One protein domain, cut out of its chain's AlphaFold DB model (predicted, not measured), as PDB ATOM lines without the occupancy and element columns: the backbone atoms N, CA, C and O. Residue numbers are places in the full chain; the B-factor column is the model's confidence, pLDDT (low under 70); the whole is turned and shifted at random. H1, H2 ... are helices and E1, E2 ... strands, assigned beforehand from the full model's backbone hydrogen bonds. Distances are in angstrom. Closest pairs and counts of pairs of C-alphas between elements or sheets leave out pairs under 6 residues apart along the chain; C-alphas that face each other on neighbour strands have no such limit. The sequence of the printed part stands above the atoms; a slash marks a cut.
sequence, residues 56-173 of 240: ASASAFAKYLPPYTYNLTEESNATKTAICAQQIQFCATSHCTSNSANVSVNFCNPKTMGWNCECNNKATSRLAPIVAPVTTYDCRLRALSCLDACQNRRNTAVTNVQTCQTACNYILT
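AT A GLANCE: This is residues 56 to 173 of the 240 residues of the protein "BZ3500_MvSof-1268-A1-R1_Chr10-1g02652 protein" of Microbotryum saponariae (UniProt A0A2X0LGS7). The model is a flat, drawn-out shape of two lobes: in one, a small hairpin of two strands, E1 and E2, packs on H2; in the other, H3 and H4 lie side by side as a helical hairpin, with H1 packed steeply on H4. The lobes meet where the first residues of H3 touch part of H2. The printed part has 118 residues with four named helices and two named strands, in the order H1, H2, E1, E2, H3, H4; the sheet is E1 - E2, antiparallel, and the class is mostly helix. The whole is loose, with a radius of gyration of the C-alphas of 18.0 A and spans of 57 by 35 by 16 A.

HOW THE PARTS SIT: E1, residues 103 to 108, and E2, residues 115 to 119, form a hairpin, antiparallel at 177 degrees between their directions; N 104 and O 118 are 2.8 A apart and N 118 and O 105 are 3.0 A apart, both within hydrogen-bond range. H2, residues 77 to 94, has 12 pairs of C-alphas within 8 A of E1, the closest those of Cys 84 and Cys 108 at 5.1 A. Its closest C-alphas to E2 are those of Cys 91 and Cys 117, 5.7 A apart. H3, residues 133 to 151, touches H2 with residues 133 to 137 alone, opposite ways at a steep tilt of 40 degrees; the closest C-alphas are those of Gln 87 and Pro 133, 5.1 A apart. H4, residues 161 to 173, forms a helical hairpin with H3, opposite ways at a shallow tilt of 9 degrees; the closest C-alphas are those of Ala 143 and Leu 172, 5.3 A apart. H1, residues 56 to 62, touches H4, opposite ways at a steep tilt of 52 degrees, with the C-alphas of Phe 61 and Ala 167 closest at 5.3 A. H1 and H3 are apart, as are H2 and H4. Each O i to N i+4 pair is within hydrogen-bond range in H2, H3 and H4, and 2 of 3 are in H1.

IN THESE COORDINATES: H1 begins at C-alpha 56, (285.058, 298.060, 405.692). H2 is 25.3 A from first to last C-alpha, E1 14.0 A and E2 13.9 A. H3 is 27.1 A long, from C-alpha 133 at (310.562, 285.492, 405.648). H4, 16.0 A long, ends at C-alpha 173, (297.621, 289.034, 413.229).

THE WHOLE: The C-alphas farthest apart are those of Ser 100 and Thr 156, at 57.9 A. The printed part has no cut. The links H1 to H2, of 14 residues, and E2 to H3, of 13 residues, are long. The mean pLDDT of the printed part is 87.5; residues 56 to 59 are under 70.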
ATOM      1  N   ALA A  56     286.075 297.279 404.987       45.12
ATOM      2  CA  ALA A  56     285.058 298.060 405.692       45.12
ATOM      3  C   ALA A  56     284.996 297.801 407.212       45.12
ATOM      4  O   ALA A  56     284.594 298.688 407.961       45.12
ATOM      5  N   SER A  57     285.394 296.621 407.693       57.91
ATOM      6  CA  SER A  57     285.433 296.322 409.129       57.91
ATOM      7  C   SER A  57     286.777 296.682 409.764       57.91
ATOM      8  O   SER A  57     286.807 297.085 410.924       57.91
ATOM      9  N   ALA A  58     287.883 296.645 409.012       60.47
ATOM     10  CA  ALA A  58     289.198 297.055 409.513       60.47
ATOM     11  C   ALA A  58     289.234 298.539 409.933       60.47
ATOM     12  O   ALA A  58     289.781 298.876 410.984       60.47
ATOM     13  N   SER A  59     288.582 299.425 409.175       63.91
ATOM     14  CA  SER A  59     288.470 300.853 409.516       63.91
ATOM     15  C   SER A  59     287.660 301.101 410.796       63.91
ATOM     16  O   SER A  59     287.991 301.999 411.570       63.91
ATOM     17  N   ALA A  60     286.646 300.275 411.076       70.12
ATOM     18  CA  ALA A  60     285.861 300.359 412.306       70.12
ATOM     19  C   ALA A  60     286.680 299.983 413.554       70.12
ATOM     20  O   ALA A  60     286.453 300.554 414.626       70.12
ATOM     21  N   PHE A  61     287.640 299.060 413.409       73.31
ATOM     22  CA  PHE A  61     288.524 298.627 414.493       73.31
ATOM     23  C   PHE A  61     289.776 299.496 414.665       73.31
ATOM     24  O   PHE A  61     290.353 299.501 415.750       73.31
ATOM     25  N   ALA A  62     290.163 300.276 413.652       76.31
ATOM     26  CA  ALA A  62     291.375 301.097 413.680       76.31
ATOM     27  C   ALA A  62     291.433 302.064 414.876       76.31
ATOM     28  O   ALA A  62     292.489 302.253 415.470       76.31
ATOM     29  N   LYS A  63     290.284 302.619 415.288       80.25
ATOM     30  CA  LYS A  63     290.171 303.528 416.445       80.25
ATOM     31  C   LYS A  63     290.482 302.883 417.801       80.25
ATOM     32  O   LYS A  63     290.610 303.596 418.789       80.25
ATOM     33  N   TYR A  64     290.540 301.553 417.862       83.19
ATOM     34  CA  TYR A  64     290.863 300.803 419.074       83.19
ATOM     35  C   TYR A  64     292.318 300.326 419.103       83.19
ATOM     36  O   TYR A  64     292.719 299.698 420.081       83.19
ATOM     37  N   LEU A  65     293.105 300.596 418.053       80.06
ATOM     38  CA  LEU A  65     294.532 300.301 418.071       80.06
ATOM     39  C   LEU A  65     295.242 301.193 419.100       80.06
ATOM     40  O   LEU A  65     294.909 302.376 419.225       80.06
ATOM     41  N   PRO A  66     296.234 300.656 419.825       81.31
ATOM     42  CA  PRO A  66     297.048 301.475 420.702       81.31
ATOM     43  C   PRO A  66     297.942 302.400 419.860       81.31
ATOM     44  O   PRO A  66     298.280 302.066 418.724       81.31
ATOM     45  N   PRO A  67     298.419 303.528 420.402       76.19
ATOM     46  CA  PRO A  67     299.605 304.175 419.860       76.19
ATOM     47  C   PRO A  67     300.816 303.255 420.087       76.19
ATOM     48  O   PRO A  67     301.155 302.939 421.228       76.19
ATOM     49  N   TYR A  68     301.461 302.806 419.011       74.75
ATOM     50  CA  TYR A  68     302.694 302.018 419.068       74.75
ATOM     51  C   TYR A  68     303.468 302.154 417.758       74.75
ATOM     52  O   TYR A  68     302.870 302.135 416.687       74.75
ATOM     53  N   THR A  69     304.793 302.243 417.828       75.50
ATOM     54  CA  THR A  69     305.654 302.236 416.640       75.50
ATOM     55  C   THR A  69     306.416 300.929 416.589       75.50
ATOM     56  O   THR A  69     306.969 300.498 417.597       75.50
ATOM     57  N   TYR A  70     306.451 300.312 415.410       81.00
ATOM     58  CA  TYR A  70     307.257 299.127 415.159       81.00
ATOM     59  C   TYR A  70     308.011 299.260 413.840       81.00
ATOM     60  O   TYR A  70     307.417 299.614 412.812       81.00
ATOM     61  N   ASN A  71     309.299 298.933 413.873       80.81
ATOM     62  CA  ASN A  71     310.153 298.862 412.703       80.81
ATOM     63  C   ASN A  71     311.108 297.674 412.830       80.81
ATOM     64  O   ASN A  71     311.945 297.646 413.730       80.81
ATOM     65  N   LEU A  72     311.037 296.731 411.888       84.56
ATOM     66  CA  LEU A  72     311.903 295.553 411.867       84.56
ATOM     67  C   LEU A  72     313.405 295.899 411.882       84.56
ATOM     68  O   LEU A  72     314.220 295.113 412.358       84.56
ATOM     69  N   THR A  73     313.804 297.074 411.383       87.25
ATOM     70  CA  THR A  73     315.219 297.483 411.389       87.25
ATOM     71  C   THR A  73     315.749 297.825 412.787       87.25
ATOM     72  O   THR A  73     316.969 297.820 412.985       87.25
ATOM     73  N   GLU A  74     314.862 298.066 413.756       86.56
ATOM     74  CA  GLU A  74     315.191 298.358 415.158       86.56
ATOM     75  C   GLU A  74     315.377 297.089 416.004       86.56
ATOM     76  O   GLU A  74     315.873 297.166 417.128       86.56
ATOM     77  N   GLU A  75     315.057 295.913 415.454       87.19
ATOM     78  CA  GLU A  75     315.337 294.627 416.091       87.19
ATOM     79  C   GLU A  75     316.835 294.408 416.335       87.19
ATOM     80  O   GLU A  75     317.714 294.987 415.679       87.19
ATOM     81  N   SER A  76     317.138 293.492 417.260       92.50
ATOM     82  CA  SER A  76     318.519 293.121 417.567       92.50
ATOM     83  C   SER A  76     319.271 292.647 416.314       92.50
ATOM     84  O   SER A  76     318.705 292.014 415.419       92.50
ATOM     85  N   ASN A  77     320.583 292.897 416.255       92.56
ATOM     86  CA  ASN A  77     321.398 292.440 415.125       92.56
ATOM     87  C   ASN A  77     321.333 290.912 414.941       92.56
ATOM     88  O   ASN A  77     321.347 290.426 413.811       92.56
ATOM     89  N   ALA A  78     321.215 290.163 416.042       93.81
ATOM     90  CA  ALA A  78     321.038 288.715 416.016       93.81
ATOM     91  C   ALA A  78     319.716 288.319 415.336       93.81
ATOM     92  O   ALA A  78     319.732 287.506 414.412       93.81
ATOM     93  N   THR A  79     318.600 288.950 415.721       92.12
ATOM     94  CA  THR A  79     317.275 288.729 415.116       92.12
ATOM     95  C   THR A  79     317.305 289.014 413.617       92.12
ATOM     96  O   THR A  79     316.935 288.162 412.812       92.12
ATOM     97  N   LYS A  80     317.815 290.185 413.221       94.62
ATOM     98  CA  LYS A  80     317.881 290.606 411.812       94.62
ATOM     99  C   LYS A  80     318.737 289.670 410.965       94.62
ATOM    100  O   LYS A  80     318.336 289.281 409.871       94.62
ATOM    101  N   THR A  81     319.882 289.245 411.498       96.69
ATOM    102  CA  THR A  81     320.761 288.273 410.831       96.69
ATOM    103  C   THR A  81     320.069 286.921 410.663       96.69
ATOM    104  O   THR A  81     320.145 286.329 409.588       96.69
ATOM    105  N   ALA A  82     319.352 286.444 411.683       95.31
ATOM    106  CA  ALA A  82     318.627 285.179 411.617       95.31
ATOM    107  C   ALA A  82     317.475 285.221 410.596       95.31
ATOM    108  O   ALA A  82     317.324 284.289 409.804       95.31
ATOM    109  N   ILE A  83     316.718 286.323 410.543       95.75
ATOM    110  CA  ILE A  83     315.676 286.545 409.529       95.75
ATOM    111  C   ILE A  83     316.290 286.557 408.126       95.75
ATOM    112  O   ILE A  83     315.798 285.865 407.234       95.75
ATOM    113  N   CYS A  84     317.390 287.287 407.925       97.31
ATOM    114  CA  CYS A  84     318.061 287.329 406.630       97.31
ATOM    115  C   CYS A  84     318.627 285.971 406.205       97.31
ATOM    116  O   CYS A  84     318.519 285.607 405.035       97.31
ATOM    117  N   ALA A  85     319.170 285.186 407.137       97.69
ATOM    118  CA  ALA A  85     319.604 283.826 406.845       97.69
ATOM    119  C   ALA A  85     318.430 282.967 406.348       97.69
ATOM    120  O   ALA A  85     318.555 282.289 405.330       97.69
ATOM    121  N   GLN A  86     317.268 283.046 407.004       96.31
ATOM    122  CA  GLN A  86     316.070 282.330 406.560       96.31
ATOM    123  C   GLN A  86     315.576 282.810 405.196       96.31
ATOM    124  O   GLN A  86     315.274 281.979 404.344       96.31
ATOM    125  N   GLN A  87     315.551 284.122 404.957       95.94
ATOM    126  CA  GLN A  87     315.193 284.713 403.665       95.94
ATOM    127  C   GLN A  87     316.054 284.156 402.527       95.94
ATOM    128  O   GLN A  87     315.526 283.751 401.492       95.94
ATOM    129  N   ILE A  88     317.371 284.098 402.736       97.00
ATOM    130  CA  ILE A  88     318.327 283.610 401.738       97.00
ATOM    131  C   ILE A  88     318.114 282.119 401.454       97.00
ATOM    132  O   ILE A  88     318.116 281.703 400.293       97.00
ATOM    133  N   GLN A  89     317.885 281.313 402.495       95.38
ATOM    134  CA  GLN A  89     317.615 279.876 402.351       95.38
ATOM    135  C   GLN A  89     316.283 279.604 401.641       95.38
ATOM    136  O   GLN A  89     316.210 278.755 400.749       95.38
ATOM    137  N   PHE A  90     315.236 280.358 401.981       94.56
ATOM    138  CA  PHE A  90     313.940 280.256 401.311       94.56
ATOM    139  C   PHE A  90     314.045 280.650 399.841       94.56
ATOM    140  O   PHE A  90     313.521 279.953 398.980       94.56
ATOM    141  N   CYS A  91     314.768 281.727 399.532       94.62
ATOM    142  CA  CYS A  91     314.991 282.124 398.150       94.62
ATOM    143  C   CYS A  91     315.715 281.026 397.360       94.62
ATOM    144  O   CYS A  91     315.236 280.631 396.298       94.62
ATOM    145  N   ALA A  92     316.795 280.460 397.910       93.31
ATOM    146  CA  ALA A  92     317.573 279.404 397.259       93.31
ATOM    147  C   ALA A  92     316.747 278.145 396.933       93.31
ATOM    148  O   ALA A  92     317.019 277.469 395.944       93.31
ATOM    149  N   THR A  93     315.728 277.845 397.742       92.19
ATOM    150  CA  THR A  93     314.874 276.650 397.609       92.19
ATOM    151  C   THR A  93     313.505 276.931 396.988       92.19
ATOM    152  O   THR A  93     312.751 276.003 396.718       92.19
ATOM    153  N   SER A  94     313.174 278.196 396.717       87.88
ATOM    154  CA  SER A  94     311.867 278.581 396.168       87.88
ATOM    155  C   SER A  94     311.646 278.126 394.723       87.88
ATOM    156  O   SER A  94     310.502 277.949 394.309       87.88
ATOM    157  N   HIS A  95     312.726 277.871 393.978       91.06
ATOM    158  CA  HIS A  95     312.727 277.573 392.546       91.06
ATOM    159  C   HIS A  95     312.171 278.704 391.661       91.06
ATOM    160  O   HIS A  95     311.524 279.660 392.093       91.06
ATOM    161  N   CYS A  96     312.426 278.570 390.362       93.81
ATOM    162  CA  CYS A  96     311.935 279.475 389.336       93.81
ATOM    163  C   CYS A  96     310.674 278.909 388.671       93.81
ATOM    164  O   CYS A  96     310.369 277.716 388.732       93.81
ATOM    165  N   THR A  97     309.898 279.775 388.028       92.81
ATOM    166  CA  THR A  97     308.739 279.367 387.212       92.81
ATOM    167  C   THR A  97     309.145 278.459 386.048       92.81
ATOM    168  O   THR A  97     308.433 277.498 385.764       92.81
ATOM    169  N   SER A  98     310.308 278.709 385.437       92.56
ATOM    170  CA  SER A  98     310.926 277.832 384.437       92.56
ATOM    171  C   SER A  98     311.926 276.862 385.071       92.56
ATOM    172  O   SER A  98     312.790 277.285 385.836       92.56
ATOM    173  N   ASN A  99     311.878 275.588 384.669       87.94
ATOM    174  CA  ASN A  99     312.817 274.549 385.118       87.94
ATOM    175  C   ASN A  99     314.243 274.727 384.563       87.94
ATOM    176  O   ASN A  99     315.177 274.119 385.072       87.94
ATOM    177  N   SER A 100     314.417 275.534 383.511       89.94
ATOM    178  CA  SER A 100     315.730 275.860 382.932       89.94
ATOM    179  C   SER A 100     316.360 277.123 383.528       89.94
ATOM    180  O   SER A 100     317.444 277.531 383.108       89.94
ATOM    181  N   ALA A 101     315.671 277.776 384.465       93.12
ATOM    182  CA  ALA A 101     316.145 278.972 385.139       93.12
ATOM    183  C   ALA A 101     316.581 278.655 386.570       93.12
ATOM    184  O   ALA A 101     316.019 277.783 387.231       93.12
ATOM    185  N   ASN A 102     317.566 279.406 387.047       93.56
ATOM    186  CA  ASN A 102     318.089 279.317 388.403       93.56
ATOM    187  C   ASN A 102     317.993 280.682 389.081       93.56
ATOM    188  O   ASN A 102     317.988 281.720 388.410       93.56
ATOM    189  N   VAL A 103     317.954 280.668 390.411       94.62
ATOM    190  CA  VAL A 103     318.050 281.884 391.220       94.62
ATOM    191  C   VAL A 103     319.393 282.551 390.926       94.62
ATOM    192  O   VAL A 103     320.447 281.947 391.114       94.62
ATOM    193  N   SER A 104     319.348 283.784 390.431       94.88
ATOM    194  CA  SER A 104     320.520 284.592 390.082       94.88
ATOM    195  C   SER A 104     320.755 285.748 391.042       94.88
ATOM    196  O   SER A 104     321.886 286.200 391.180       94.88
ATOM    197  N   VAL A 105     319.703 286.220 391.712       95.50
ATOM    198  CA  VAL A 105     319.797 287.222 392.774       95.50
ATOM    199  C   VAL A 105     319.227 286.606 394.035       95.50
ATOM    200  O   VAL A 105     318.086 286.152 394.039       95.50
ATOM    201  N   ASN A 106     320.024 286.592 395.097       96.50
ATOM    202  CA  ASN A 106     319.610 286.118 396.406       96.50
ATOM    203  C   ASN A 106     320.365 286.898 397.477       96.50
ATOM    204  O   ASN A 106     321.555 286.665 397.694       96.50
ATOM    205  N   PHE A 107     319.688 287.840 398.124       97.75
ATOM    206  CA  PHE A 107     320.282 288.574 399.230       97.75
ATOM    207  C   PHE A 107     319.246 289.024 400.254       97.75
ATOM    208  O   PHE A 107     318.058 289.171 399.960       97.75
ATOM    209  N   CYS A 108     319.743 289.307 401.456       97.31
ATOM    210  CA  CYS A 108     319.046 290.064 402.483       97.31
ATOM    211  C   CYS A 108     320.066 290.884 403.272       97.31
ATOM    212  O   CYS A 108     321.077 290.343 403.725       97.31
ATOM    213  N   ASN A 109     319.815 292.182 403.420       97.00
ATOM    214  CA  ASN A 109     320.685 293.105 404.134       97.00
ATOM    215  C   ASN A 109     320.197 293.268 405.587       97.00
ATOM    216  O   ASN A 109     319.152 293.879 405.798       97.00
ATOM    217  N   PRO A 110     320.934 292.809 406.615       95.25
ATOM    218  CA  PRO A 110     320.485 292.884 408.011       95.25
ATOM    219  C   PRO A 110     320.442 294.316 408.578       95.25
ATOM    220  O   PRO A 110     319.917 294.538 409.671       95.25
ATOM    221  N   LYS A 111     320.997 295.308 407.866       91.75
ATOM    222  CA  LYS A 111     320.933 296.721 408.257       91.75
ATOM    223  C   LYS A 111     319.612 297.359 407.836       91.75
ATOM    224  O   LYS A 111     318.985 298.031 408.650       91.75
ATOM    225  N   THR A 112     319.207 297.162 406.582       92.38
ATOM    226  CA  THR A 112     317.996 297.771 405.999       92.38
ATOM    227  C   THR A 112     316.795 296.826 405.992       92.38
ATOM    228  O   THR A 112     315.676 297.261 405.741       92.38
ATOM    229  N   MET A 113     317.024 295.536 406.246       93.31
ATOM    230  CA  MET A 113     316.099 294.426 405.997       93.31
ATOM    231  C   MET A 113     315.678 294.286 404.526       93.31
ATOM    232  O   MET A 113     314.791 293.498 404.212       93.31
ATOM    233  N   GLY A 114     316.331 295.012 403.613       94.94
ATOM    234  CA  GLY A 114     316.085 294.911 402.181       94.94
ATOM    235  C   GLY A 114     316.466 293.532 401.652       94.94
ATOM    236  O   GLY A 114     317.550 293.031 401.957       94.94
ATOM    237  N   TRP A 115     315.594 292.917 400.858       95.25
ATOM    238  CA  TRP A 115     315.845 291.602 400.272       95.25
ATOM    239  C   TRP A 115     315.488 291.555 398.792       95.25
ATOM    240  O   TRP A 115     314.677 292.347 398.310       95.25
ATOM    241  N   ASN A 116     316.070 290.598 398.072       95.19
ATOM    242  CA  ASN A 116     315.613 290.253 396.732       95.19
ATOM    243  C   ASN A 116     315.823 288.768 396.427       95.19
ATOM    244  O   ASN A 116     316.718 288.120 396.974       95.19
ATOM    245  N   CYS A 117     314.970 288.252 395.549       94.88
ATOM    246  CA  CYS A 117     315.010 286.890 395.047       94.88
ATOM    247  C   CYS A 117     314.586 286.880 393.576       94.88
ATOM    248  O   CYS A 117     313.393 286.941 393.273       94.88
ATOM    249  N   GLU A 118     315.546 286.803 392.658       94.69
ATOM    250  CA  GLU A 118     315.277 286.824 391.215       94.69
ATOM    251  C   GLU A 118     315.896 285.622 390.520       94.69
ATOM    252  O   GLU A 118     316.931 285.094 390.936       94.69
ATOM    253  N   CYS A 119     315.262 285.217 389.426       95.38
ATOM    254  CA  CYS A 119     315.741 284.163 388.554       95.38
ATOM    255  C   CYS A 119     316.319 284.745 387.266       95.38
ATOM    256  O   CYS A 119     315.881 285.787 386.775       95.38
ATOM    257  N   ASN A 120     317.271 284.028 386.678       94.00
ATOM    258  CA  ASN A 120     317.779 284.361 385.355       94.00
ATOM    259  C   ASN A 120     316.765 284.010 384.249       94.00
ATOM    260  O   ASN A 120     315.645 283.556 384.497       94.00
ATOM    261  N   ASN A 121     317.161 284.233 382.992       91.38
ATOM    262  CA  ASN A 121     316.408 283.812 381.804       91.38
ATOM    263  C   ASN A 121     314.963 284.340 381.745       91.38
ATOM    264  O   ASN A 121     314.094 283.706 381.152       91.38
ATOM    265  N   LYS A 122     314.709 285.513 382.346       88.19
ATOM    266  CA  LYS A 122     313.379 286.145 382.455       88.19
ATOM    267  C   LYS A 122     312.337 285.289 383.189       88.19
ATOM    268  O   LYS A 122     311.146 285.570 383.091       88.19
ATOM    269  N   ALA A 123     312.762 284.259 383.920       92.19
ATOM    270  CA  ALA A 123     311.863 283.509 384.777       92.19
ATOM    271  C   ALA A 123     311.533 284.326 386.030       92.19
ATOM    272  O   ALA A 123     312.351 285.089 386.541       92.19
ATOM    273  N   THR A 124     310.330 284.141 386.556       91.44
ATOM    274  CA  THR A 124     309.932 284.708 387.848       91.44
ATOM    275  C   THR A 124     310.301 283.739 388.967       91.44
ATOM    276  O   THR A 124     310.105 282.528 388.808       91.44
ATOM    277  N   SER A 125     310.815 284.259 390.085       91.19
ATOM    278  CA  SER A 125     310.947 283.485 391.325       91.19
ATOM    279  C   SER A 125     309.565 283.054 391.814       91.19
ATOM    280  O   SER A 125     308.609 283.825 391.735       91.19
ATOM    281  N   ARG A 126     309.436 281.823 392.314       91.06
ATOM    282  CA  ARG A 126     308.178 281.364 392.924       91.06
ATOM    283  C   ARG A 126     308.003 281.874 394.354       91.06
ATOM    284  O   ARG A 126     306.925 281.704 394.921       91.06
ATOM    285  N   LEU A 127     309.028 282.500 394.940       89.62
ATOM    286  CA  LEU A 127     308.903 283.163 396.231       89.62
ATOM    287  C   LEU A 127     308.020 284.405 396.085       89.62
ATOM    288  O   LEU A 127     308.475 285.460 395.645       89.62
ATOM    289  N   ALA A 128     306.752 284.286 396.474       85.94
ATOM    290  CA  ALA A 128     305.870 285.441 396.534       85.94
ATOM    291  C   ALA A 128     306.331 286.392 397.663       85.94
ATOM    292  O   ALA A 128     306.583 285.927 398.777       85.94
ATOM    293  N   PRO A 129     306.396 287.717 397.432       84.31
ATOM    294  CA  PRO A 129     306.913 288.663 398.427       84.31
ATOM    295  C   PRO A 129     306.177 288.669 399.771       84.31
ATOM    296  O   PRO A 129     306.759 289.034 400.789       84.31
ATOM    297  N   ILE A 130     304.912 288.249 399.779       80.50
ATOM    298  CA  ILE A 130     304.050 288.223 400.966       80.50
ATOM    299  C   ILE A 130     304.361 287.071 401.928       80.50
ATOM    300  O   ILE A 130     304.157 287.180 403.130       80.50
ATOM    301  N   VAL A 131     304.921 285.975 401.408       84.12
ATOM    302  CA  VAL A 131     305.368 284.822 402.208       84.12
ATOM    303  C   VAL A 131     306.886 284.803 402.385       84.12
ATOM    304  O   VAL A 131     307.447 283.831 402.890       84.12
ATOM    305  N   ALA A 132     307.572 285.855 401.937       89.50
ATOM    306  CA  ALA A 132     308.999 286.003 402.150       89.50
ATOM    307  C   ALA A 132     309.275 286.157 403.655       89.50
ATOM    308  O   ALA A 132     308.604 286.972 404.298       89.50
ATOM    309  N   PRO A 133     310.258 285.429 404.224       92.69
ATOM    310  CA  PRO A 133     310.562 285.492 405.648       92.69
ATOM    311  C   PRO A 133     310.630 286.910 406.217       92.69
ATOM    312  O   PRO A 133     309.977 287.168 407.222       92.69
ATOM    313  N   VAL A 134     311.330 287.850 405.572       92.12
ATOM    314  CA  VAL A 134     311.409 289.242 406.064       92.12
ATOM    315  C   VAL A 134     310.020 289.859 406.263       92.12
ATOM    316  O   VAL A 134     309.745 290.413 407.325       92.12
ATOM    317  N   THR A 135     309.144 289.730 405.265       87.75
ATOM    318  CA  THR A 135     307.775 290.266 405.293       87.75
ATOM    319  C   THR A 135     306.957 289.601 406.400       87.75
ATOM    320  O   THR A 135     306.379 290.275 407.250       87.75
ATOM    321  N   THR A 136     306.988 288.268 406.460       87.00
ATOM    322  CA  THR A 136     306.228 287.506 407.456       87.00
ATOM    323  C   THR A 136     306.697 287.799 408.887       87.00
ATOM    324  O   THR A 136     305.868 287.875 409.795       87.00
ATOM    325  N   TYR A 137     308.001 287.990 409.124       89.62
ATOM    326  CA  TYR A 137     308.506 288.373 410.446       89.62
ATOM    327  C   TYR A 137     308.120 289.797 410.839       89.62
ATOM    328  O   TYR A 137     307.718 289.970 411.989       89.62
ATOM    329  N   ASP A 138     308.179 290.785 409.931       87.12
ATOM    330  CA  ASP A 138     307.691 292.140 410.240       87.12
ATOM    331  C   ASP A 138     306.241 292.084 410.707       87.12
ATOM    332  O   ASP A 138     305.932 292.568 411.791       87.12
ATOM    333  N   CYS A 139     305.366 291.415 409.953       85.06
ATOM    334  CA  CYS A 139     303.953 291.343 410.302       85.06
ATOM    335  C   CYS A 139     303.718 290.713 411.679       85.06
ATOM    336  O   CYS A 139     302.964 291.249 412.496       85.06
ATOM    337  N   ARG A 140     304.413 289.609 411.984       85.56
ATOM    338  CA  ARG A 140     304.288 288.925 413.279       85.56
ATOM    339  C   ARG A 140     304.802 289.778 414.432       85.56
ATOM    340  O   ARG A 140     304.112 289.906 415.441       85.56
ATOM    341  N   LEU A 141     305.994 290.352 414.308       87.12
ATOM    342  CA  LEU A 141     306.607 291.145 415.374       87.12
ATOM    343  C   LEU A 141     305.885 292.487 415.573       87.12
ATOM    344  O   LEU A 141     305.726 292.944 416.705       87.12
ATOM    345  N   ARG A 142     305.336 293.064 414.500       86.19
ATOM    346  CA  ARG A 142     304.431 294.217 414.549       86.19
ATOM    347  C   ARG A 142     303.138 293.889 415.283       86.19
ATOM    348  O   ARG A 142     302.720 294.659 416.145       86.19
ATOM    349  N   ALA A 143     302.521 292.749 414.976       85.25
ATOM    350  CA  ALA A 143     301.325 292.289 415.671       85.25
ATOM    351  C   ALA A 143     301.597 292.065 417.167       85.25
ATOM    352  O   ALA A 143     300.820 292.522 418.003       85.25
ATOM    353  N   LEU A 144     302.729 291.441 417.512       86.75
ATOM    354  CA  LEU A 144     303.159 291.275 418.904       86.75
ATOM    355  C   LEU A 144     303.371 292.625 419.597       86.75
ATOM    356  O   LEU A 144     302.824 292.845 420.672       86.75
ATOM    357  N   SER A 145     304.051 293.568 418.945       85.50
ATOM    358  CA  SER A 145     304.265 294.918 419.485       85.50
ATOM    359  C   SER A 145     302.953 295.674 419.717       85.50
ATOM    360  O   SER A 145     302.823 296.411 420.693       85.50
ATOM    361  N   CYS A 146     301.953 295.470 418.854       85.88
ATOM    362  CA  CYS A 146     300.604 296.002 419.048       85.88
ATOM    363  C   CYS A 146     299.951 295.411 420.308       85.88
ATOM    364  O   CYS A 146     299.424 296.146 421.143       85.88
ATOM    365  N   LEU A 147     300.021 294.087 420.480       89.12
ATOM    366  CA  LEU A 147     299.466 293.398 421.649       89.12
ATOM    367  C   LEU A 147     300.161 293.824 422.951       89.12
ATOM    368  O   LEU A 147     299.478 294.079 423.946       89.12
ATOM    369  N   ASP A 148     301.485 293.981 422.933       87.25
ATOM    370  CA  ASP A 148     302.264 294.482 424.068       87.25
ATOM    371  C   ASP A 148     301.868 295.922 424.420       87.25
ATOM    372  O   ASP A 148     301.667 296.263 425.590       87.25
ATOM    373  N   ALA A 149     301.660 296.772 423.411       86.94
ATOM    374  CA  ALA A 149     301.198 298.141 423.607       86.94
ATOM    375  C   ALA A 149     299.777 298.226 424.189       86.94
ATOM    376  O   ALA A 149     299.492 299.182 424.913       86.94
ATOM    377  N   CYS A 150     298.912 297.235 423.936       88.00
ATOM    378  CA  CYS A 150     297.606 297.125 424.594       88.00
ATOM    379  C   CYS A 150     297.718 296.815 426.091       88.00
ATOM    380  O   CYS A 150     296.843 297.200 426.863       88.00
ATOM    381  N   GLN A 151     298.757 296.091 426.513       90.56
ATOM    382  CA  GLN A 151     298.962 295.707 427.915       90.56
ATOM    383  C   GLN A 151     299.786 296.740 428.700       90.56
ATOM    384  O   GLN A 151     299.796 296.734 429.936       90.56
ATOM    385  N   ASN A 152     300.476 297.640 428.000       85.44
ATOM    386  CA  ASN A 152     301.310 298.658 428.612       85.44
ATOM    387  C   ASN A 152     300.469 299.679 429.392       85.44
ATOM    388  O   ASN A 152     299.837 300.559 428.816       85.44
ATOM    389  N   ARG A 153     300.544 299.633 430.725       80.56
ATOM    390  CA  ARG A 153     299.806 300.550 431.616       80.56
ATOM    391  C   ARG A 153     300.184 302.028 431.469       80.56
ATOM    392  O   ARG A 153     299.453 302.880 431.959       80.56
ATOM    393  N   ARG A 154     301.317 302.348 430.833       81.56
ATOM    394  CA  ARG A 154     301.701 303.736 430.513       81.56
ATOM    395  C   ARG A 154     300.960 304.278 429.291       81.56
ATOM    396  O   ARG A 154     300.979 305.482 429.060       81.56
ATOM    397  N   ASN A 155     300.328 303.406 428.509       78.31
ATOM    398  CA  ASN A 155     299.540 303.780 427.352       78.31
ATOM    399  C   ASN A 155     298.122 304.175 427.779       78.31
ATOM    400  O   ASN A 155     297.225 303.341 427.885       78.31
ATOM    401  N   THR A 156     297.917 305.464 428.030       78.25
ATOM    402  CA  THR A 156     296.633 306.000 428.505       78.25
ATOM    403  C   THR A 156     295.551 306.057 427.425       78.25
ATOM    404  O   THR A 156     294.383 306.248 427.753       78.25
ATOM    405  N   ALA A 157     295.905 305.866 426.149       80.12
ATOM    406  CA  ALA A 157     294.941 305.819 425.051       80.12
ATOM    407  C   ALA A 157     294.142 304.502 425.019       80.12
ATOM    408  O   ALA A 157     293.060 304.444 424.433       80.12
ATOM    409  N   VAL A 158     294.648 303.445 425.664       85.44
ATOM    410  CA  VAL A 158     293.970 302.147 425.741       85.44
ATOM    411  C   VAL A 158     292.975 302.160 426.897       85.44
ATOM    412  O   VAL A 158     293.325 301.943 428.053       85.44
ATOM    413  N   THR A 159     291.703 302.393 426.580       85.56
ATOM    414  CA  THR A 159     290.608 302.391 427.566       85.56
ATOM    415  C   THR A 159     290.067 300.991 427.860       85.56
ATOM    416  O   THR A 159     289.531 300.745 428.938       85.56
ATOM    417  N   ASN A 160     290.214 300.056 426.916       92.06
ATOM    418  CA  ASN A 160     289.821 298.658 427.067       92.06
ATOM    419  C   ASN A 160     290.854 297.742 426.396       92.06
ATOM    420  O   ASN A 160     290.963 297.697 425.169       92.06
ATOM    421  N   VAL A 161     291.587 296.985 427.218       91.00
ATOM    422  CA  VAL A 161     292.645 296.067 426.766       91.00
ATOM    423  C   VAL A 161     292.094 294.989 425.832       91.00
ATOM    424  O   VAL A 161     292.714 294.699 424.813       91.00
ATOM    425  N   GLN A 162     290.919 294.429 426.125       91.94
ATOM    426  CA  GLN A 162     290.331 293.357 425.321       91.94
ATOM    427  C   GLN A 162     289.935 293.849 423.927       91.94
ATOM    428  O   GLN A 162     290.204 293.183 422.923       91.94
ATOM    429  N   THR A 163     289.329 295.034 423.842       89.00
ATOM    430  CA  THR A 163     288.973 295.650 422.557       89.00
ATOM    431  C   THR A 163     290.225 296.003 421.754       89.00
ATOM    432  O   THR A 163     290.268 295.751 420.552       89.00
ATOM    433  N   CYS A 164     291.265 296.508 422.420       87.12
ATOM    434  CA  CYS A 164     292.562 296.796 421.809       87.12
ATOM    435  C   CYS A 164     293.214 295.534 421.227       87.12
ATOM    436  O   CYS A 164     293.570 295.499 420.051       87.12
ATOM    437  N   GLN A 165     293.286 294.452 422.008       89.19
ATOM    438  CA  GLN A 165     293.833 293.174 421.546       89.19
ATOM    439  C   GLN A 165     293.022 292.584 420.393       89.19
ATOM    440  O   GLN A 165     293.592 292.040 419.448       89.19
ATOM    441  N   THR A 166     291.695 292.718 420.441       87.69
ATOM    442  CA  THR A 166     290.818 292.309 419.338       87.69
ATOM    443  C   THR A 166     291.160 293.087 418.070       87.69
ATOM    444  O   THR A 166     291.334 292.472 417.024       87.69
ATOM    445  N   ALA A 167     291.350 294.406 418.160       84.38
ATOM    446  CA  ALA A 167     291.739 295.231 417.019       84.38
ATOM    447  C   ALA A 167     293.131 294.873 416.468       84.38
ATOM    448  O   ALA A 167     293.268 294.711 415.257       84.38
ATOM    449  N   CYS A 168     294.140 294.673 417.326       84.81
ATOM    450  CA  CYS A 168     295.469 294.213 416.902       84.81
ATOM    451  C   CYS A 168     295.393 292.866 416.171       84.81
ATOM    452  O   CYS A 168     295.969 292.706 415.095       84.81
ATOM    453  N   ASN A 169     294.641 291.906 416.717       85.31
ATOM    454  CA  ASN A 169     294.476 290.604 416.080       85.31
ATOM    455  C   ASN A 169     293.742 290.697 414.742       85.31
ATOM    456  O   ASN A 169     294.129 290.022 413.794       85.31
ATOM    457  N   TYR A 170     292.723 291.550 414.669       78.88
ATOM    458  CA  TYR A 170     291.892 291.734 413.486       78.88
ATOM    459  C   TYR A 170     292.626 292.422 412.330       78.88
ATOM    460  O   TYR A 170     292.448 292.064 411.170       78.88
ATOM    461  N   ILE A 171     293.432 293.439 412.642       76.69
ATOM    462  CA  ILE A 171     294.069 294.297 411.636       76.69
ATOM    463  C   ILE A 171     295.456 293.777 411.246       76.69
ATOM    464  O   ILE A 171     295.889 294.023 410.125       76.69
ATOM    465  N   LEU A 172     296.152 293.070 412.144       79.00
ATOM    466  CA  LEU A 172     297.541 292.647 411.932       79.00
ATOM    467  C   LEU A 172     297.670 291.125 411.941       79.00
ATOM    468  O   LEU A 172     298.025 290.532 410.927       79.00
ATOM    469  N   THR A 173     297.340 290.470 413.058       79.31
ATOM    470  CA  THR A 173     297.621 289.034 413.229       79.31
ATOM    471  C   THR A 173     296.912 288.168 412.186       79.31
ATOM    472  O   THR A 173     297.527 287.262 411.631       79.31
TER     473      THR A 173